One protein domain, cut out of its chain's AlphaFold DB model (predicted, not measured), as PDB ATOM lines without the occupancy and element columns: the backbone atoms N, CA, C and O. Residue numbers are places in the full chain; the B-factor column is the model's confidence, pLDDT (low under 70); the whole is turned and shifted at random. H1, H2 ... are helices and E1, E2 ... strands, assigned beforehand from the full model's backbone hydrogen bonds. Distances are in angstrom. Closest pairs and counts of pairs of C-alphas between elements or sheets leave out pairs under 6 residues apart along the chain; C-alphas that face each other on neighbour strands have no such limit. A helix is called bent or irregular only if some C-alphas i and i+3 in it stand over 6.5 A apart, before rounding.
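What this domain is: This is residues 63 to 170 and 232 to 265 of the 274 residues of the protein "Patatin-like protein 3" of Ananas comosus (UniProt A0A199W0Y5). Picture a twisted sheet of four parallel strands with helices over both faces: H3 and H1 on one face, H5 on the other, in three layers. H4 packs on H1 and H3, not on the sheet, and these three helices make a small bundle; short H2 only grazes the sheet. The printed part has 142 residues with five named helices and four named strands, in the chain order E1 H1 H2 E2 H3 H4 E3 H5 E4, and the sheet's order is E3 E2 E1 E4. The class is mixed, helices and strands; the whole is compact, with a radius of gyration of the C-alphas of 14.6 A and spans of 44 by 39 by 29 A.

Where its parts are: Find C-alpha 64 at (-42.179, -31.171, -25.519); from there E1, residues 64 to 69, runs 16.4 A. The other strands are E2, residues 109 to 112, E3, residues 168 to 170, and E4, residues 259 to 264, which runs 15.9 A to C-alpha 264 at (-26.347, -36.159, -29.640). H1, residues 77 to 96, begins at (-16.288, -34.388, -27.604) and runs 29.4 A; it is irregular, but only just, with C-alphas 77 and 80 6.6 A apart. Then look for H2, residues 103 to 106, H3, residues 114 to 123, H4, residues 136 to 149 and 19.9 A long, and H5, residues 235 to 245.

How they stand to each other: Start at E1, where N 66 and O 260 of E4 are 2.7 A apart, and N 69 and O 111 of E2 2.8 A, both within hydrogen-bond range. Beside E2, N 169 of edge strand E3 and O 110 are 2.9 A apart. H3 is over E2 at a height over the sheet of 6.5 A, its closest C-alphas to E2 being Ala 120 and Ala 110, 5.8 A apart. On the opposite face H5 has a height over the sheet of 7.5 A, over E2 and, only just, E1, with 3 of its C-alphas. H1 touches H3 with residues 77 to 82 alone, closest at C-alphas 78 and 115, 4.8 A. H4 touches H1 at a shallow tilt of 19 degrees, opposite ways, closest at C-alphas 136 and 86, 5.3 A. E1, H1 H2, E2 and E2, H3 H4, E3 are strand-helix-strand units, parallel neighbour strands with helices between, both crossovers right-handed. Every O i to N i+4 pair is within range in H3 and H5, 15 of 16 in H1 and 9 of 10 in H4; H2 is too short for one.

The domain as a whole: The C-alphas of Arg 149 and Ala 254 are the two farthest apart, 44.7 A. Residues 171 to 231 are not printed, and C-alphas 170 and 232 are 13.5 A apart across the cut. The links H3 to H4, H4 to E3 and H5 to E4 are long. Confidence is under 70 at residues 72 to 75, 147 to 157 and 232 to 234.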
ATOM      1  N   ARG A  63     -46.497 -31.773 -27.700       84.56
ATOM      2  CA  ARG A  63     -45.202 -32.434 -27.504       84.56
ATOM      3  C   ARG A  63     -44.128 -31.462 -27.032       84.56
ATOM      4  O   ARG A  63     -44.004 -30.362 -27.557       84.56
ATOM      5  N   VAL A  64     -43.336 -31.894 -26.054       93.06
ATOM      6  CA  VAL A  64     -42.179 -31.171 -25.519       93.06
ATOM      7  C   VAL A  64     -40.912 -31.665 -26.205       93.06
ATOM      8  O   VAL A  64     -40.631 -32.864 -26.228       93.06
ATOM      9  N   ARG A  65     -40.143 -30.734 -26.764       95.06
ATOM     10  CA  ARG A  65     -38.959 -30.994 -27.587       95.06
ATOM     11  C   ARG A  65     -37.703 -30.816 -26.744       95.06
ATOM     12  O   ARG A  65     -37.385 -29.713 -26.303       95.06
ATOM     13  N   ILE A  66     -36.994 -31.913 -26.527       96.31
ATOM     14  CA  ILE A  66     -35.827 -32.024 -25.658       96.31
ATOM     15  C   ILE A  66     -34.575 -32.173 -26.518       96.31
ATOM     16  O   ILE A  66     -34.466 -33.118 -27.300       96.31
ATOM     17  N   LEU A  67     -33.609 -31.277 -26.326       97.19
ATOM     18  CA  LEU A  67     -32.253 -31.429 -26.844       97.19
ATOM     19  C   LEU A  67     -31.333 -31.943 -25.736       97.19
ATOM     20  O   LEU A  67     -31.238 -31.331 -24.678       97.19
ATOM     21  N   SER A  68     -30.617 -33.034 -25.982       95.12
ATOM     22  CA  SER A  68     -29.607 -33.569 -25.069       95.12
ATOM     23  C   SER A  68     -28.260 -33.667 -25.773       95.12
ATOM     24  O   SER A  68     -28.165 -34.280 -26.835       95.12
ATOM     25  N   ILE A  69     -27.219 -33.081 -25.185       93.62
ATOM     26  CA  ILE A  69     -25.873 -33.038 -25.764       93.62
ATOM     27  C   ILE A  69     -24.875 -33.638 -24.777       93.62
ATOM     28  O   ILE A  69     -24.540 -33.030 -23.757       93.62
ATOM     29  N   ASP A  70     -24.363 -34.820 -25.097       88.38
ATOM     30  CA  ASP A  70     -23.334 -35.456 -24.286       88.38
ATOM     31  C   ASP A  70     -21.966 -34.854 -24.633       88.38
ATOM     32  O   ASP A  70     -21.480 -34.971 -25.757       88.38
ATOM     33  N   GLY A  71     -21.319 -34.214 -23.660       73.75
ATOM     34  CA  GLY A  71     -19.893 -33.918 -23.725       73.75
ATOM     35  C   GLY A  71     -19.160 -34.968 -22.914       73.75
ATOM     36  O   GLY A  71     -19.374 -35.085 -21.708       73.75
ATOM     37  N   GLY A  72     -18.328 -35.762 -23.576       69.62
ATOM     38  CA  GLY A  72     -17.442 -36.703 -22.906       69.62
ATOM     39  C   GLY A  72     -16.364 -36.001 -22.065       69.62
ATOM     40  O   GLY A  72     -16.483 -34.844 -21.659       69.62
ATOM     41  N   GLY A  73     -15.285 -36.725 -21.767       63.03
ATOM     42  CA  GLY A  73     -14.205 -36.238 -20.905       63.03
ATOM     43  C   GLY A  73     -13.269 -35.204 -21.546       63.03
ATOM     44  O   GLY A  73     -12.379 -34.706 -20.856       63.03
ATOM     45  N   ARG A  74     -13.400 -34.898 -22.844       67.31
ATOM     46  CA  ARG A  74     -12.506 -33.984 -23.578       67.31
ATOM     47  C   ARG A  74     -13.308 -32.869 -24.239       67.31
ATOM     48  O   ARG A  74     -14.416 -33.067 -24.708       67.31
ATOM     49  N   ALA A  75     -12.721 -31.684 -24.387       62.78
ATOM     50  CA  ALA A  75     -13.412 -30.573 -25.052       62.78
ATOM     51  C   ALA A  75     -13.717 -30.827 -26.552       62.78
ATOM     52  O   ALA A  75     -14.575 -30.159 -27.123       62.78
ATOM     53  N   ALA A  76     -13.047 -31.799 -27.190       71.00
ATOM     54  CA  ALA A  76     -13.293 -32.193 -28.581       71.00
ATOM     55  C   ALA A  76     -14.614 -32.961 -28.750       71.00
ATOM     56  O   ALA A  76     -15.176 -32.997 -29.842       71.00
ATOM     57  N   ASP A  77     -15.136 -33.497 -27.652       75.56
ATOM     58  CA  ASP A  77     -16.288 -34.388 -27.604       75.56
ATOM     59  C   ASP A  77     -17.600 -33.676 -27.977       75.56
ATOM     60  O   ASP A  77     -18.543 -34.289 -28.466       75.56
ATOM     61  N   GLY A  78     -17.641 -32.347 -27.820       81.62
ATOM     62  CA  GLY A  78     -18.764 -31.516 -28.254       81.62
ATOM     63  C   GLY A  78     -18.723 -31.115 -29.731       81.62
ATOM     64  O   GLY A  78     -19.727 -30.632 -30.247       81.62
ATOM     65  N   ILE A  79     -17.599 -31.299 -30.441       87.50
ATOM     66  CA  ILE A  79     -17.470 -30.848 -31.840       87.50
ATOM     67  C   ILE A  79     -18.427 -31.617 -32.744       87.50
ATOM     68  O   ILE A  79     -19.097 -31.001 -33.569       87.50
ATOM     69  N   LEU A  80     -18.512 -32.941 -32.594       88.31
ATOM     70  CA  LEU A  80     -19.385 -33.760 -33.434       88.31
ATOM     71  C   LEU A  80     -20.850 -33.332 -33.281       88.31
ATOM     72  O   LEU A  80     -21.535 -33.100 -34.277       88.31
ATOM     73  N   ALA A  81     -21.297 -33.145 -32.037       91.25
ATOM     74  CA  ALA A  81     -22.636 -32.651 -31.748       91.25
ATOM     75  C   ALA A  81     -22.863 -31.235 -32.304       91.25
ATOM     76  O   ALA A  81     -23.903 -30.970 -32.896       91.25
ATOM     77  N   ALA A  82     -21.887 -30.334 -32.186       92.44
ATOM     78  CA  ALA A  82     -21.984 -28.985 -32.739       92.44
ATOM     79  C   ALA A  82     -22.048 -28.974 -34.277       92.44
ATOM     80  O   ALA A  82     -22.830 -28.224 -34.851       92.44
ATOM     81  N   VAL A  83     -21.284 -29.829 -34.962       92.88
ATOM     82  CA  VAL A  83     -21.360 -29.975 -36.428       92.88
ATOM     83  C   VAL A  83     -22.724 -30.527 -36.846       92.88
ATOM     84  O   VAL A  83     -23.330 -30.018 -37.790       92.88
ATOM     85  N   ALA A  84     -23.244 -31.524 -36.125       93.25
ATOM     86  CA  ALA A  84     -24.589 -32.045 -36.345       93.25
ATOM     87  C   ALA A  84     -25.661 -30.958 -36.165       93.25
ATOM     88  O   ALA A  84     -26.522 -30.781 -37.028       93.25
ATOM     89  N   LEU A  85     -25.564 -30.181 -35.084       95.38
ATOM     90  CA  LEU A  85     -26.465 -29.063 -34.812       95.38
ATOM     91  C   LEU A  85     -26.339 -27.942 -35.845       95.38
ATOM     92  O   LEU A  85     -27.340 -27.311 -36.145       95.38
ATOM     93  N   SER A  86     -25.158 -27.705 -36.423       95.19
ATOM     94  CA  SER A  86     -24.969 -26.687 -37.465       95.19
ATOM     95  C   SER A  86     -25.716 -27.075 -38.741       95.19
ATOM     96  O   SER A  86     -26.428 -26.253 -39.315       95.19
ATOM     97  N   ARG A  87     -25.666 -28.358 -39.126       94.31
ATOM     98  CA  ARG A  87     -26.471 -28.888 -40.241       94.31
ATOM     99  C   ARG A  87     -27.971 -28.824 -39.951       94.31
ATOM    100  O   ARG A  87     -28.753 -28.495 -40.846       94.31
ATOM    101  N   LEU A  88     -28.368 -29.125 -38.713       94.88
ATOM    102  CA  LEU A  88     -29.761 -29.019 -38.280       94.88
ATOM    103  C   LEU A  88     -30.243 -27.563 -38.331       94.88
ATOM    104  O   LEU A  88     -31.275 -27.293 -38.933       94.88
ATOM    105  N   GLU A  89     -29.484 -26.621 -37.771       95.50
ATOM    106  CA  GLU A  89     -29.810 -25.192 -37.775       95.50
ATOM    107  C   GLU A  89     -29.913 -24.643 -39.204       95.50
ATOM    108  O   GLU A  89     -30.869 -23.935 -39.513       95.50
ATOM    109  N   ALA A  90     -29.001 -25.026 -40.104       94.12
ATOM    110  CA  ALA A  90     -29.081 -24.660 -41.518       94.12
ATOM    111  C   ALA A  90     -30.366 -25.190 -42.182       94.12
ATOM    112  O   ALA A  90     -31.081 -24.434 -42.837       94.12
ATOM    113  N   SER A  91     -30.707 -26.462 -41.943       94.06
ATOM    114  CA  SER A  91     -31.931 -27.076 -42.478       94.06
ATOM    115  C   SER A  91     -33.200 -26.413 -41.929       94.06
ATOM    116  O   SER A  91     -34.184 -26.248 -42.648       94.06
ATOM    117  N   LEU A  92     -33.190 -26.016 -40.655       93.00
ATOM    118  CA  LEU A  92     -34.309 -25.332 -40.005       93.00
ATOM    119  C   LEU A  92     -34.497 -23.908 -40.541       93.00
ATOM    120  O   LEU A  92     -35.631 -23.496 -40.777       93.00
ATOM    121  N   ARG A  93     -33.407 -23.173 -40.792       93.25
ATOM    122  CA  ARG A  93     -33.452 -21.850 -41.441       93.25
ATOM    123  C   ARG A  93     -34.005 -21.934 -42.859       93.25
ATOM    124  O   ARG A  93     -34.866 -21.139 -43.216       93.25
ATOM    125  N   GLU A  94     -33.558 -22.916 -43.641       93.31
ATOM    126  CA  GLU A  94     -34.049 -23.133 -45.007       93.31
ATOM    127  C   GLU A  94     -35.554 -23.441 -45.020       93.31
ATOM    128  O   GLU A  94     -36.304 -22.819 -45.768       93.31
ATOM    129  N   ARG A  95     -36.017 -24.344 -44.145       91.06
ATOM    130  CA  ARG A  95     -37.435 -24.739 -44.084       91.06
ATOM    131  C   ARG A  95     -38.354 -23.678 -43.497       91.06
ATOM    132  O   ARG A  95     -39.488 -23.550 -43.940       91.06
ATOM    133  N   SER A  96     -37.892 -22.940 -42.491       91.62
ATOM    134  CA  SER A  96     -38.690 -21.867 -41.886       91.62
ATOM    135  C   SER A  96     -38.717 -20.593 -42.725       91.62
ATOM    136  O   SER A  96     -39.592 -19.756 -42.518       91.62
ATOM    137  N   GLY A  97     -37.750 -20.416 -43.630       91.88
ATOM    138  CA  GLY A  97     -37.536 -19.158 -44.338       91.88
ATOM    139  C   GLY A  97     -37.012 -18.022 -43.444       91.88
ATOM    140  O   GLY A  97     -36.862 -16.905 -43.935       91.88
ATOM    141  N   ASP A  98     -36.721 -18.278 -42.159       91.25
ATOM    142  CA  ASP A  98     -36.142 -17.297 -41.235       91.25
ATOM    143  C   ASP A  98     -34.625 -17.540 -41.071       91.25
ATOM    144  O   ASP A  98     -34.218 -18.460 -40.354       91.25
ATOM    145  N   PRO A  99     -33.747 -16.705 -41.665       89.62
ATOM    146  CA  PRO A  99     -32.298 -16.806 -41.455       89.62
ATOM    147  C   PRO A  99     -31.885 -16.469 -40.008       89.62
ATOM    148  O   PRO A  99     -30.806 -16.849 -39.542       89.62
ATOM    149  N   GLY A 100     -32.742 -15.757 -39.274       89.62
ATOM    150  CA  GLY A 100     -32.598 -15.445 -37.858       89.62
ATOM    151  C   GLY A 100     -32.954 -16.607 -36.934       89.62
ATOM    152  O   GLY A 100     -32.723 -16.489 -35.732       89.62
ATOM    153  N   SER A 101     -33.446 -17.724 -37.468       91.94
ATOM    154  CA  SER A 101     -33.842 -18.874 -36.665       91.94
ATOM    155  C   SER A 101     -32.642 -19.553 -35.994       91.94
ATOM    156  O   SER A 101     -31.533 -19.613 -36.557       91.94
ATOM    157  N   ARG A 102     -32.840 -20.009 -34.758       94.81
ATOM    158  CA  ARG A 102     -31.825 -20.621 -33.891       94.81
ATOM    159  C   ARG A 102     -32.328 -21.933 -33.311       94.81
ATOM    160  O   ARG A 102     -33.526 -22.152 -33.186       94.81
ATOM    161  N   ILE A 103     -31.406 -22.787 -32.864       95.62
ATOM    162  CA  ILE A 103     -31.757 -24.048 -32.183       95.62
ATOM    163  C   ILE A 103     -32.756 -23.833 -31.031       95.62
ATOM    164  O   ILE A 103     -33.730 -24.574 -30.929       95.62
ATOM    165  N   ALA A 104     -32.576 -22.798 -30.208       95.81
ATOM    166  CA  ALA A 104     -33.472 -22.525 -29.081       95.81
ATOM    167  C   ALA A 104     -34.918 -22.158 -29.477       95.81
ATOM    168  O   ALA A 104     -35.793 -22.188 -28.618       95.81
ATOM    169  N   ASP A 105     -35.193 -21.842 -30.746       94.75
ATOM    170  CA  ASP A 105     -36.557 -21.583 -31.224       94.75
ATOM    171  C   ASP A 105     -37.350 -22.887 -31.454       94.75
ATOM    172  O   ASP A 105     -38.584 -22.885 -31.478       94.75
ATOM    173  N   TYR A 106     -36.651 -24.022 -31.591       95.06
ATOM    174  CA  TYR A 106     -37.244 -25.330 -31.893       95.06
ATOM    175  C   TYR A 106     -37.182 -26.332 -30.743       95.06
ATOM    176  O   TYR A 106     -37.817 -27.380 -30.834       95.06
ATOM    177  N   PHE A 107     -36.440 -26.035 -29.676       96.19
ATOM    178  CA  PHE A 107     -36.319 -26.902 -28.508       96.19
ATOM    179  C   PHE A 107     -36.825 -26.192 -27.257       96.19
ATOM    180  O   PHE A 107     -36.413 -25.076 -26.954       96.19
ATOM    181  N   ASP A 108     -37.698 -26.868 -26.517       95.50
ATOM    182  CA  ASP A 108     -38.323 -26.334 -25.306       95.50
ATOM    183  C   ASP A 108     -37.400 -26.466 -24.088       95.50
ATOM    184  O   ASP A 108     -37.527 -25.719 -23.123       95.50
ATOM    185  N   VAL A 109     -36.453 -27.406 -24.130       95.75
ATOM    186  CA  VAL A 109     -35.421 -27.595 -23.107       95.75
ATOM    187  C   VAL A 109     -34.138 -28.122 -23.738       95.75
ATOM    188  O   VAL A 109     -34.175 -28.942 -24.662       95.75
ATOM    189  N   ALA A 110     -32.998 -27.691 -23.203       97.38
ATOM    190  CA  ALA A 110     -31.701 -28.269 -23.520       97.38
ATOM    191  C   ALA A 110     -31.003 -28.812 -22.274       97.38
ATOM    192  O   ALA A 110     -31.007 -28.194 -21.212       97.38
ATOM    193  N   ALA A 111     -30.345 -29.954 -22.417       95.50
ATOM    194  CA  ALA A 111     -29.477 -30.521 -21.403       95.50
ATOM    195  C   ALA A 111     -28.110 -30.847 -21.994       95.50
ATOM    196  O   ALA A 111     -28.011 -31.294 -23.137       95.50
ATOM    197  N   GLY A 112     -27.051 -30.672 -21.208       93.69
ATOM    198  CA  GLY A 112     -25.736 -31.112 -21.644       93.69
ATOM    199  C   GLY A 112     -24.686 -31.172 -20.549       93.69
ATOM    200  O   GLY A 112     -24.729 -30.420 -19.580       93.69
ATOM    201  N   SER A 113     -23.724 -32.074 -20.723       90.75
ATOM    202  CA  SER A 113     -22.565 -32.276 -19.843       90.75
ATOM    203  C   SER A 113     -21.275 -31.898 -20.564       90.75
ATOM    204  O   SER A 113     -21.223 -31.948 -21.792       90.75
ATOM    205  N   GLY A 114     -20.226 -31.500 -19.840       89.62
ATOM    206  CA  GLY A 114     -18.925 -31.193 -20.443       89.62
ATOM    207  C   GLY A 114     -19.032 -30.148 -21.555       89.62
ATOM    208  O   GLY A 114     -19.725 -29.137 -21.420       89.62
ATOM    209  N   ALA A 115     -18.406 -30.421 -22.702       89.94
ATOM    210  CA  ALA A 115     -18.531 -29.569 -23.887       89.94
ATOM    211  C   ALA A 115     -19.986 -29.427 -24.385       89.94
ATOM    212  O   ALA A 115     -20.350 -28.376 -24.910       89.94
ATOM    213  N   GLY A 116     -20.834 -30.440 -24.180       92.12
ATOM    214  CA  GLY A 116     -22.265 -30.383 -24.475       92.12
ATOM    215  C   GLY A 116     -23.030 -29.432 -23.555       92.12
ATOM    216  O   GLY A 116     -23.931 -28.734 -24.010       92.12
ATOM    217  N   GLY A 117     -22.622 -29.321 -22.289       92.81
ATOM    218  CA  GLY A 117     -23.159 -28.331 -21.349       92.81
ATOM    219  C   GLY A 117     -22.785 -26.903 -21.744       92.81
ATOM    220  O   GLY A 117     -23.623 -26.005 -21.686       92.81
ATOM    221  N   VAL A 118     -21.559 -26.704 -22.242       92.94
ATOM    222  CA  VAL A 118     -21.131 -25.419 -22.820       92.94
ATOM    223  C   VAL A 118     -21.966 -25.072 -24.054       92.94
ATOM    224  O   VAL A 118     -22.438 -23.942 -24.163       92.94
ATOM    225  N   LEU A 119     -22.197 -26.033 -24.956       93.81
ATOM    226  CA  LEU A 119     -23.067 -25.828 -26.120       93.81
ATOM    227  C   LEU A 119     -24.491 -25.474 -25.705       93.81
ATOM    228  O   LEU A 119     -25.013 -24.476 -26.188       93.81
ATOM    229  N   ALA A 120     -25.100 -26.233 -24.792       95.62
ATOM    230  CA  ALA A 120     -26.448 -25.957 -24.307       95.62
ATOM    231  C   ALA A 120     -26.552 -24.540 -23.714       95.62
ATOM    232  O   ALA A 120     -27.449 -23.785 -24.085       95.62
ATOM    233  N   ALA A 121     -25.591 -24.141 -22.873       95.12
ATOM    234  CA  ALA A 121     -25.538 -22.799 -22.298       95.12
ATOM    235  C   ALA A 121     -25.421 -21.699 -23.363       95.12
ATOM    236  O   ALA A 121     -26.111 -20.688 -23.268       95.12
ATOM    237  N   MET A 122     -24.567 -21.880 -24.376       94.69
ATOM    238  CA  MET A 122     -24.405 -20.902 -25.456       94.69
ATOM    239  C   MET A 122     -25.653 -20.817 -26.332       94.69
ATOM    240  O   MET A 122     -26.180 -19.730 -26.544       94.69
ATOM    241  N   LEU A 123     -26.176 -21.953 -26.791       95.75
ATOM    242  CA  LEU A 123     -27.336 -22.000 -27.685       95.75
ATOM    243  C   LEU A 123     -28.607 -21.438 -27.042       95.75
ATOM    244  O   LEU A 123     -29.514 -21.041 -27.768       95.75
ATOM    245  N   PHE A 124     -28.674 -21.377 -25.710       96.81
ATOM    246  CA  PHE A 124     -29.798 -20.817 -24.962       96.81
ATOM    247  C   PHE A 124     -29.466 -19.487 -24.262       96.81
ATOM    248  O   PHE A 124     -30.318 -18.932 -23.565       96.81
ATOM    249  N   ALA A 125     -28.264 -18.929 -24.429       94.38
ATOM    250  CA  ALA A 125     -27.918 -17.636 -23.845       94.38
ATOM    251  C   ALA A 125     -28.747 -16.520 -24.494       94.38
ATOM    252  O   ALA A 125     -28.784 -16.398 -25.716       94.38
ATOM    253  N   ARG A 126     -29.404 -15.679 -23.690       93.31
ATOM    254  CA  ARG A 126     -30.298 -14.634 -24.204       93.31
ATOM    255  C   ARG A 126     -29.554 -13.392 -24.682       93.31
ATOM    256  O   ARG A 126     -28.778 -12.774 -23.948       93.31
ATOM    257  N   GLY A 127     -29.850 -13.003 -25.915       89.00
ATOM    258  CA  GLY A 127     -29.433 -11.764 -26.551       89.00
ATOM    259  C   GLY A 127     -30.234 -10.542 -26.077       89.00
ATOM    260  O   GLY A 127     -31.244 -10.674 -25.381       89.00
ATOM    261  N   PRO A 128     -29.793  -9.319 -26.425       86.56
ATOM    262  CA  PRO A 128     -30.519  -8.080 -26.119       86.56
ATOM    263  C   PRO A 128     -31.922  -8.005 -26.739       86.56
ATOM    264  O   PRO A 128     -32.802  -7.353 -26.188       86.56
ATOM    265  N   ASP A 129     -32.126  -8.683 -27.865       87.06
ATOM    266  CA  ASP A 129     -33.396  -8.836 -28.582       87.06
ATOM    267  C   ASP A 129     -34.333  -9.877 -27.941       87.06
ATOM    268  O   ASP A 129     -35.473 -10.059 -28.365       87.06
ATOM    269  N   GLY A 130     -33.859 -10.565 -26.902       87.62
ATOM    270  CA  GLY A 130     -34.583 -11.607 -26.199       87.62
ATOM    271  C   GLY A 130     -34.572 -12.975 -26.879       87.62
ATOM    272  O   GLY A 130     -35.149 -13.899 -26.304       87.62
ATOM    273  N   ARG A 131     -33.906 -13.116 -28.031       90.94
ATOM    274  CA  ARG A 131     -33.670 -14.393 -28.722       90.94
ATOM    275  C   ARG A 131     -32.340 -15.006 -28.287       90.94
ATOM    276  O   ARG A 131     -31.637 -14.443 -27.449       90.94
ATOM    277  N   SER A 132     -32.013 -16.189 -28.803       92.81
ATOM    278  CA  SER A 132     -30.697 -16.779 -28.558       92.81
ATOM    279  C   SER A 132     -29.595 -15.925 -29.187       92.81
ATOM    280  O   SER A 132     -29.685 -15.521 -30.344       92.81
ATOM    281  N   MET A 133     -28.557 -15.648 -28.400       90.56
ATOM    282  CA  MET A 133     -27.432 -14.797 -28.772       90.56
ATOM    283  C   MET A 133     -26.504 -15.465 -29.786       90.56
ATOM    284  O   MET A 133     -25.895 -14.761 -30.586       90.56
ATOM    285  N   PHE A 134     -26.376 -16.792 -29.740       91.69
ATOM    286  CA  PHE A 134     -25.369 -17.518 -30.507       91.69
ATOM    287  C   PHE A 134     -26.022 -18.476 -31.503       91.69
ATOM    288  O   PHE A 134     -26.872 -19.292 -31.147       91.69
ATOM    289  N   SER A 135     -25.578 -18.405 -32.754       94.50
ATOM    290  CA  SER A 135     -25.736 -19.489 -33.724       94.50
ATOM    291  C   SER A 135     -24.894 -20.704 -33.331       94.50
ATOM    292  O   SER A 135     -23.928 -20.609 -32.560       94.50
ATOM    293  N   VAL A 136     -25.216 -21.862 -33.905       94.94
ATOM    294  CA  VAL A 136     -24.413 -23.070 -33.684       94.94
ATOM    295  C   VAL A 136     -22.999 -22.907 -34.237       94.94
ATOM    296  O   VAL A 136     -22.045 -23.380 -33.624       94.94
ATOM    297  N   GLU A 137     -22.842 -22.209 -35.359       93.81
ATOM    298  CA  GLU A 137     -21.534 -21.937 -35.965       93.81
ATOM    299  C   GLU A 137     -20.637 -21.105 -35.039       93.81
ATOM    300  O   GLU A 137     -19.457 -21.421 -34.863       93.81
ATOM    301  N   GLU A 138     -21.194 -20.091 -34.373       93.25
ATOM    302  CA  GLU A 138     -20.469 -19.289 -33.382       93.25
ATOM    303  C   GLU A 138     -20.088 -20.116 -32.149       93.25
ATOM    304  O   GLU A 138     -18.951 -20.028 -31.669       93.25
ATOM    305  N   ALA A 139     -21.005 -20.958 -31.661       92.69
ATOM    306  CA  ALA A 139     -20.748 -21.859 -30.539       92.69
ATOM    307  C   ALA A 139     -19.664 -22.905 -30.873       92.69
ATOM    308  O   ALA A 139     -18.744 -23.133 -30.082       92.69
ATOM    309  N   LEU A 140     -19.698 -23.474 -32.081       91.50
ATOM    310  CA  LEU A 140     -18.667 -24.370 -32.609       91.50
ATOM    311  C   LEU A 140     -17.312 -23.663 -32.706       91.50
ATOM    312  O   LEU A 140     -16.297 -24.175 -32.225       91.50
ATOM    313  N   GLY A 141     -17.288 -22.455 -33.274       90.69
ATOM    314  CA  GLY A 141     -16.081 -21.640 -33.367       90.69
ATOM    315  C   GLY A 141     -15.511 -21.282 -31.993       90.69
ATOM    316  O   GLY A 141     -14.292 -21.195 -31.823       90.69
ATOM    317  N   PHE A 142     -16.361 -21.090 -30.985       87.75
ATOM    318  CA  PHE A 142     -15.934 -20.905 -29.602       87.75
ATOM    319  C   PHE A 142     -15.310 -22.179 -29.018       87.75
ATOM    320  O   PHE A 142     -14.190 -22.109 -28.509       87.75
ATOM    321  N   LEU A 143     -15.952 -23.345 -29.137       85.12
ATOM    322  CA  LEU A 143     -15.371 -24.613 -28.673       85.12
ATOM    323  C   LEU A 143     -14.009 -24.893 -29.326       85.12
ATOM    324  O   LEU A 143     -13.028 -25.157 -28.630       85.12
ATOM    325  N   ALA A 144     -13.922 -24.754 -30.652       84.81
ATOM    326  CA  ALA A 144     -12.700 -24.990 -31.417       84.81
ATOM    327  C   ALA A 144     -11.546 -24.056 -31.007       84.81
ATOM    328  O   ALA A 144     -10.386 -24.471 -30.966       84.81
ATOM    329  N   ARG A 145     -11.844 -22.793 -30.670       82.25
ATOM    330  CA  ARG A 145     -10.840 -21.835 -30.178       82.25
ATOM    331  C   ARG A 145     -10.387 -22.142 -28.755       82.25
ATOM    332  O   ARG A 145      -9.192 -22.055 -28.477       82.25
ATOM    333  N   ASN A 146     -11.307 -22.500 -27.862       75.00
ATOM    334  CA  ASN A 146     -10.970 -22.761 -26.461       75.00
ATOM    335  C   ASN A 146     -10.256 -24.101 -26.260       75.00
ATOM    336  O   ASN A 146      -9.411 -24.203 -25.376       75.00
ATOM    337  N   LEU A 147     -10.474 -25.071 -27.152       61.62
ATOM    338  CA  LEU A 147      -9.642 -26.271 -27.265       61.62
ATOM    339  C   LEU A 147      -8.151 -25.951 -27.410       61.62
ATOM    340  O   LEU A 147      -7.311 -26.623 -26.821       61.62
ATOM    341  N   ARG A 148      -7.822 -24.897 -28.166       57.12
ATOM    342  CA  ARG A 148      -6.434 -24.464 -28.388       57.12
ATOM    343  C   ARG A 148      -5.865 -23.647 -27.227       57.12
ATOM    344  O   ARG A 148      -4.652 -23.505 -27.137       57.12
ATOM    345  N   ARG A 149      -6.724 -23.069 -26.378       55.66
ATOM    346  CA  ARG A 149      -6.334 -22.134 -25.306       55.66
ATOM    347  C   ARG A 149      -6.404 -22.724 -23.896       55.66
ATOM    348  O   ARG A 149      -5.928 -22.078 -22.972       55.66
ATOM    349  N   GLY A 150      -6.979 -23.914 -23.716       46.94
ATOM    350  CA  GLY A 150      -7.023 -24.612 -22.423       46.94
ATOM    351  C   GLY A 150      -7.915 -23.967 -21.351       46.94
ATOM    352  O   GLY A 150      -7.961 -24.468 -20.234       46.94
ATOM    353  N   ALA A 151      -8.633 -22.884 -21.664       50.28
ATOM    354  CA  ALA A 151      -9.552 -22.210 -20.749       50.28
ATOM    355  C   ALA A 151     -10.681 -21.516 -21.523       50.28
ATOM    356  O   ALA A 151     -10.426 -20.874 -22.542       50.28
ATOM    357  N   LEU A 152     -11.915 -21.611 -21.012       51.91
ATOM    358  CA  LEU A 152     -13.084 -20.878 -21.511       51.91
ATOM    359  C   LEU A 152     -12.971 -19.404 -21.085       51.91
ATOM    360  O   LEU A 152     -13.541 -18.987 -20.080       51.91
ATOM    361  N   SER A 153     -12.184 -18.616 -21.816       45.28
ATOM    362  CA  SER A 153     -12.013 -17.181 -21.563       45.28
ATOM    363  C   SER A 153     -12.640 -16.382 -22.703       45.28
ATOM    364  O   SER A 153     -12.092 -16.313 -23.806       45.28
ATOM    365  N   GLY A 154     -13.820 -15.806 -22.450       45.50
ATOM    366  CA  GLY A 154     -14.543 -14.999 -23.431       45.50
ATOM    367  C   GLY A 154     -15.815 -14.327 -22.900       45.50
ATOM    368  O   GLY A 154     -16.718 -14.996 -22.418       45.50
ATOM    369  N   GLU A 155     -15.837 -13.004 -23.085       51.12
ATOM    370  CA  GLU A 155     -16.933 -12.018 -23.048       51.12
ATOM    371  C   GLU A 155     -17.494 -11.488 -21.705       51.12
ATOM    372  O   GLU A 155     -17.758 -12.190 -20.735       51.12
ATOM    373  N   ARG A 156     -17.636 -10.150 -21.674       50.09
ATOM    374  CA  ARG A 156     -17.789  -9.247 -20.511       50.09
ATOM    375  C   ARG A 156     -19.185  -9.220 -19.866       50.09
ATOM    376  O   ARG A 156     -19.385  -8.473 -18.907       50.09
ATOM    377  N   ARG A 157     -20.162  -9.978 -20.371       58.16
ATOM    378  CA  ARG A 157     -21.534  -9.964 -19.836       58.16
ATOM    379  C   ARG A 157     -21.667 -10.918 -18.648       58.16
ATOM    380  O   ARG A 157     -21.281 -12.080 -18.708       58.16
ATOM    381  N   ARG A 158     -22.240 -10.418 -17.552       75.75
ATOM    382  CA  ARG A 158     -22.547 -11.192 -16.340       75.75
ATOM    383  C   ARG A 158     -23.848 -11.992 -16.526       75.75
ATOM    384  O   ARG A 158     -24.785 -11.767 -15.780       75.75
ATOM    385  N   ALA A 159     -23.910 -12.860 -17.536       89.62
ATOM    386  CA  ALA A 159     -25.078 -13.715 -17.758       89.62
ATOM    387  C   ALA A 159     -25.124 -14.867 -16.742       89.62
ATOM    388  O   ALA A 159     -24.089 -15.440 -16.371       89.62
ATOM    389  N   THR A 160     -26.332 -15.193 -16.307       94.75
ATOM    390  CA  THR A 160     -26.647 -16.184 -15.274       94.75
ATOM    391  C   THR A 160     -27.598 -17.253 -15.815       94.75
ATOM    392  O   THR A 160     -28.056 -17.154 -16.955       94.75
ATOM    393  N   LEU A 161     -27.869 -18.306 -15.042       93.00
ATOM    394  CA  LEU A 161     -28.772 -19.383 -15.459       93.00
ATOM    395  C   LEU A 161     -30.184 -18.858 -15.735       93.00
ATOM    396  O   LEU A 161     -30.787 -19.247 -16.730       93.00
ATOM    397  N   ARG A 162     -30.695 -17.932 -14.912       94.06
ATOM    398  CA  ARG A 162     -32.026 -17.327 -15.131       94.06
ATOM    399  C   ARG A 162     -32.133 -16.525 -16.428       94.06
ATOM    400  O   ARG A 162     -33.236 -16.362 -16.958       94.06
ATOM    401  N   ASP A 163     -31.003 -16.038 -16.943       93.25
ATOM    402  CA  ASP A 163     -30.960 -15.209 -18.144       93.25
ATOM    403  C   ASP A 163     -31.117 -16.020 -19.433       93.25
ATOM    404  O   ASP A 163     -31.257 -15.412 -20.486       93.25
ATOM    405  N   THR A 164     -31.108 -17.355 -19.414       95.88
ATOM    406  CA  THR A 164     -31.287 -18.140 -20.646       95.88
ATOM    407  C   THR A 164     -32.705 -17.992 -21.222       95.88
ATOM    408  O   THR A 164     -33.683 -17.767 -20.499       95.88
ATOM    409  N   VAL A 165     -32.833 -18.111 -22.550       95.00
ATOM    410  CA  VAL A 165     -34.107 -17.942 -23.289       95.00
ATOM    411  C   VAL A 165     -35.147 -19.016 -22.967       95.00
ATOM    412  O   VAL A 165     -36.348 -18.780 -23.115       95.00
ATOM    413  N   GLY A 166     -34.681 -20.171 -22.496       93.44
ATOM    414  CA  GLY A 166     -35.492 -21.313 -22.106       93.44
ATOM    415  C   GLY A 166     -34.746 -22.239 -21.136       93.44
ATOM    416  O   GLY A 166     -33.568 -21.993 -20.845       93.44
ATOM    417  N   PRO A 167     -35.434 -23.266 -20.614       94.94
ATOM    418  CA  PRO A 167     -34.886 -24.258 -19.694       94.94
ATOM    419  C   PRO A 167     -33.568 -24.882 -20.172       94.94
ATOM    420  O   PRO A 167     -33.476 -25.424 -21.275       94.94
ATOM    421  N   VAL A 168     -32.548 -24.812 -19.313       95.94
ATOM    422  CA  VAL A 168     -31.230 -25.428 -19.514       95.94
ATOM    423  C   VAL A 168     -30.875 -26.255 -18.287       95.94
ATOM    424  O   VAL A 168     -31.063 -25.786 -17.164       95.94
ATOM    425  N   LEU A 169     -30.351 -27.460 -18.516       94.94
ATOM    426  CA  LEU A 169     -29.956 -28.417 -17.486       94.94
ATOM    427  C   LEU A 169     -28.494 -28.832 -17.680       94.94
ATOM    428  O   LEU A 169     -28.139 -29.459 -18.681       94.94
ATOM    429  N   ILE A 170     -27.634 -28.499 -16.721       94.00
ATOM    430  CA  ILE A 170     -26.203 -28.823 -16.772       94.00
ATOM    431  C   ILE A 170     -25.829 -29.586 -15.501       94.00
ATOM    432  O   ILE A 170     -25.690 -28.983 -14.436       94.00
ATOM    433  N   ARG A 232     -20.277 -40.426 -16.751       58.38
ATOM    434  CA  ARG A 232     -21.051 -41.258 -15.812       58.38
ATOM    435  C   ARG A 232     -22.512 -40.858 -15.648       58.38
ATOM    436  O   ARG A 232     -23.252 -41.607 -15.015       58.38
ATOM    437  N   TRP A 233     -22.948 -39.730 -16.200       61.31
ATOM    438  CA  TRP A 233     -24.329 -39.278 -16.047       61.31
ATOM    439  C   TRP A 233     -25.025 -39.007 -17.368       61.31
ATOM    440  O   TRP A 233     -24.582 -38.196 -18.177       61.31
ATOM    441  N   GLY A 234     -26.170 -39.670 -17.539       68.56
ATOM    442  CA  GLY A 234     -27.044 -39.493 -18.689       68.56
ATOM    443  C   GLY A 234     -27.792 -38.166 -18.613       68.56
ATOM    444  O   GLY A 234     -28.845 -38.083 -17.980       68.56
ATOM    445  N   THR A 235     -27.279 -37.156 -19.315       82.56
ATOM    446  CA  THR A 235     -27.926 -35.845 -19.524       82.56
ATOM    447  C   THR A 235     -29.378 -35.994 -19.994       82.56
ATOM    448  O   THR A 235     -30.276 -35.318 -19.492       82.56
ATOM    449  N   ARG A 236     -29.625 -36.983 -20.862       88.88
ATOM    450  CA  ARG A 236     -30.949 -37.372 -21.362       88.88
ATOM    451  C   ARG A 236     -31.945 -37.709 -20.261       88.88
ATOM    452  O   ARG A 236     -33.071 -37.224 -20.278       88.88
ATOM    453  N   ALA A 237     -31.545 -38.569 -19.325       86.62
ATOM    454  CA  ALA A 237     -32.434 -39.038 -18.267       86.62
ATOM    455  C   ALA A 237     -32.802 -37.885 -17.329       86.62
ATOM    456  O   ALA A 237     -33.966 -37.757 -16.954       86.62
ATOM    457  N   ALA A 238     -31.840 -37.007 -17.018       85.19
ATOM    458  CA  ALA A 238     -32.096 -35.789 -16.257       85.19
ATOM    459  C   ALA A 238     -33.089 -34.867 -16.983       85.19
ATOM    460  O   ALA A 238     -34.038 -34.395 -16.363       85.19
ATOM    461  N   ALA A 239     -32.929 -34.674 -18.297       91.69
ATOM    462  CA  ALA A 239     -33.827 -33.845 -19.097       91.69
ATOM    463  C   ALA A 239     -35.262 -34.384 -19.140       91.69
ATOM    464  O   ALA A 239     -36.204 -33.653 -18.845       91.69
ATOM    465  N   ILE A 240     -35.427 -35.675 -19.440       92.06
ATOM    466  CA  ILE A 240     -36.739 -36.337 -19.469       92.06
ATOM    467  C   ILE A 240     -37.395 -36.278 -18.086       92.06
ATOM    468  O   ILE A 240     -38.562 -35.911 -17.970       92.06
ATOM    469  N   THR A 241     -36.640 -36.583 -17.027       88.12
ATOM    470  CA  THR A 241     -37.146 -36.542 -15.647       88.12
ATOM    471  C   THR A 241     -37.575 -35.132 -15.256       88.12
ATOM    472  O   THR A 241     -38.627 -34.966 -14.640       88.12
ATOM    473  N   HIS A 242     -36.797 -34.115 -15.626       88.12
ATOM    474  CA  HIS A 242     -37.137 -32.722 -15.363       88.12
ATOM    475  C   HIS A 242     -38.431 -32.323 -16.079       88.12
ATOM    476  O   HIS A 242     -39.349 -31.817 -15.439       88.12
ATOM    477  N   VAL A 243     -38.546 -32.620 -17.376       92.06
ATOM    478  CA  VAL A 243     -39.741 -32.298 -18.170       92.06
ATOM    479  C   VAL A 243     -40.989 -32.992 -17.629       92.06
ATOM    480  O   VAL A 243     -42.035 -32.364 -17.486       92.06
ATOM    481  N   LEU A 244     -40.892 -34.278 -17.284       88.06
ATOM    482  CA  LEU A 244     -42.039 -35.037 -16.787       88.06
ATOM    483  C   LEU A 244     -42.503 -34.579 -15.398       88.06
ATOM    484  O   LEU A 244     -43.694 -34.683 -15.109       88.06
ATOM    485  N   ASN A 245     -41.611 -34.055 -14.553       84.12
ATOM    486  CA  ASN A 245     -41.950 -33.673 -13.178       84.12
ATOM    487  C   ASN A 245     -42.193 -32.167 -12.987       84.12
ATOM    488  O   ASN A 245     -42.892 -31.778 -12.053       84.12
ATOM    489  N   ASN A 246     -41.691 -31.306 -13.874       83.50
ATOM    490  CA  ASN A 246     -41.897 -29.863 -13.795       83.50
ATOM    491  C   ASN A 246     -43.147 -29.427 -14.579       83.50
ATOM    492  O   ASN A 246     -43.066 -28.822 -15.646       83.50
ATOM    493  N   LYS A 247     -44.335 -29.708 -14.030       84.31
ATOM    494  CA  LYS A 247     -45.620 -29.346 -14.669       84.31
ATOM    495  C   LYS A 247     -45.874 -27.837 -14.749       84.31
ATOM    496  O   LYS A 247     -46.755 -27.419 -15.494       84.31
ATOM    497  N   ARG A 248     -45.127 -27.028 -13.986       82.75
ATOM    498  CA  ARG A 248     -45.202 -25.561 -14.056       82.75
ATOM    499  C   ARG A 248     -44.644 -25.054 -15.383       82.75
ATOM    500  O   ARG A 248     -45.279 -24.220 -16.018       82.75
ATOM    501  N   GLU A 249     -43.488 -25.570 -15.803       84.00
ATOM    502  CA  GLU A 249     -42.874 -25.210 -17.089       84.00
ATOM    503  C   GLU A 249     -43.383 -26.075 -18.253       84.00
ATOM    504  O   GLU A 249     -43.509 -25.576 -19.371       84.00
ATOM    505  N   PHE A 250     -43.738 -27.341 -17.996       87.88
ATOM    506  CA  PHE A 250     -44.139 -28.317 -19.017       87.88
ATOM    507  C   PHE A 250     -45.510 -28.956 -18.722       87.88
ATOM    508  O   PHE A 250     -45.608 -30.166 -18.500       87.88
ATOM    509  N   PRO A 251     -46.609 -28.181 -18.746       85.75
ATOM    510  CA  PRO A 251     -47.949 -28.708 -18.473       85.75
ATOM    511  C   PRO A 251     -48.415 -29.747 -19.508       85.75
ATOM    512  O   PRO A 251     -49.262 -30.578 -19.200       85.75
ATOM    513  N   LEU A 252     -47.851 -29.721 -20.722       81.00
ATOM    514  CA  LEU A 252     -48.211 -30.616 -21.830       81.00
ATOM    515  C   LEU A 252     -47.494 -31.976 -21.795       81.00
ATOM    516  O   LEU A 252     -47.860 -32.876 -22.545       81.00
ATOM    517  N   ALA A 253     -46.482 -32.152 -20.942       85.56
ATOM    518  CA  ALA A 253     -45.744 -33.408 -20.830       85.56
ATOM    519  C   ALA A 253     -46.495 -34.409 -19.937       85.56
ATOM    520  O   ALA A 253     -46.064 -34.670 -18.816       85.56
ATOM    521  N   ALA A 254     -47.647 -34.926 -20.374       83.88
ATOM    522  CA  ALA A 254     -48.442 -35.872 -19.580       83.88
ATOM    523  C   ALA A 254     -47.740 -37.234 -19.432       83.88
ATOM    524  O   ALA A 254     -47.688 -37.770 -18.323       83.88
ATOM    525  N   GLY A 255     -47.122 -37.720 -20.510       83.00
ATOM    526  CA  GLY A 255     -46.331 -38.946 -20.541       83.00
ATOM    527  C   GLY A 255     -45.194 -38.894 -21.566       83.00
ATOM    528  O   GLY A 255     -44.896 -37.852 -22.154       83.00
ATOM    529  N   VAL A 256     -44.517 -40.028 -21.761       88.06
ATOM    530  CA  VAL A 256     -43.373 -40.148 -22.687       88.06
ATOM    531  C   VAL A 256     -43.784 -40.005 -24.156       88.06
ATOM    532  O   VAL A 256     -42.983 -39.574 -24.978       88.06
ATOM    533  N   GLU A 257     -45.041 -40.297 -24.476       89.12
ATOM    534  CA  GLU A 257     -45.677 -40.094 -25.779       89.12
ATOM    535  C   GLU A 257     -45.749 -38.615 -26.190       89.12
ATOM    536  O   GLU A 257     -45.861 -38.294 -27.375       89.12
ATOM    537  N   ASN A 258     -45.645 -37.710 -25.214       90.19
ATOM    538  CA  ASN A 258     -45.588 -36.271 -25.430       90.19
ATOM    539  C   ASN A 258     -44.153 -35.758 -25.570       90.19
ATOM    540  O   ASN A 258     -43.952 -34.549 -25.582       90.19
ATOM    541  N   LEU A 259     -43.136 -36.619 -25.629       91.94
ATOM    542  CA  LEU A 259     -41.744 -36.179 -25.673       91.94
ATOM    543  C   LEU A 259     -41.141 -36.413 -27.055       91.94
ATOM    544  O   LEU A 259     -41.190 -37.510 -27.604       91.94
ATOM    545  N   LEU A 260     -40.507 -35.373 -27.588       94.06
ATOM    546  CA  LEU A 260     -39.618 -35.460 -28.735       94.06
ATOM    547  C   LEU A 260     -38.186 -35.271 -28.245       94.06
ATOM    548  O   LEU A 260     -37.827 -34.169 -27.847       94.06
ATOM    549  N   VAL A 261     -37.360 -36.317 -28.272       93.81
ATOM    550  CA  VAL A 261     -35.983 -36.249 -27.761       93.81
ATOM    551  C   VAL A 261     -34.978 -36.370 -28.899       93.81
ATOM    552  O   VAL A 261     -34.903 -37.404 -29.559       93.81
ATOM    553  N   VAL A 262     -34.154 -35.339 -29.078       94.88
ATOM    554  CA  VAL A 262     -32.947 -35.388 -29.909       94.88
ATOM    555  C   VAL A 262     -31.748 -35.498 -28.980       94.88
ATOM    556  O   VAL A 262     -31.468 -34.586 -28.204       94.88
ATOM    557  N   SER A 263     -31.034 -36.619 -29.051       92.94
ATOM    558  CA  SER A 263     -29.828 -36.845 -28.259       92.94
ATOM    559  C   SER A 263     -28.611 -36.987 -29.151       92.94
ATOM    560  O   SER A 263     -28.564 -37.872 -30.001       92.94
ATOM    561  N   LEU A 264     -27.601 -36.163 -28.900       91.19
ATOM    562  CA  LEU A 264     -26.347 -36.159 -29.640       91.19
ATOM    563  C   LEU A 264     -25.222 -36.659 -28.737       91.19
ATOM    564  O   LEU A 264     -24.867 -36.012 -27.753       91.19
ATOM    565  N   GLY A 265     -24.694 -37.832 -29.080       83.56
ATOM    566  CA  GLY A 265     -23.551 -38.440 -28.410       83.56
ATOM    567  C   GLY A 265     -22.213 -37.942 -28.965       83.56
ATOM    568  O   GLY A 265     -22.115 -37.526 -30.117       83.56
TER     569      GLY A 265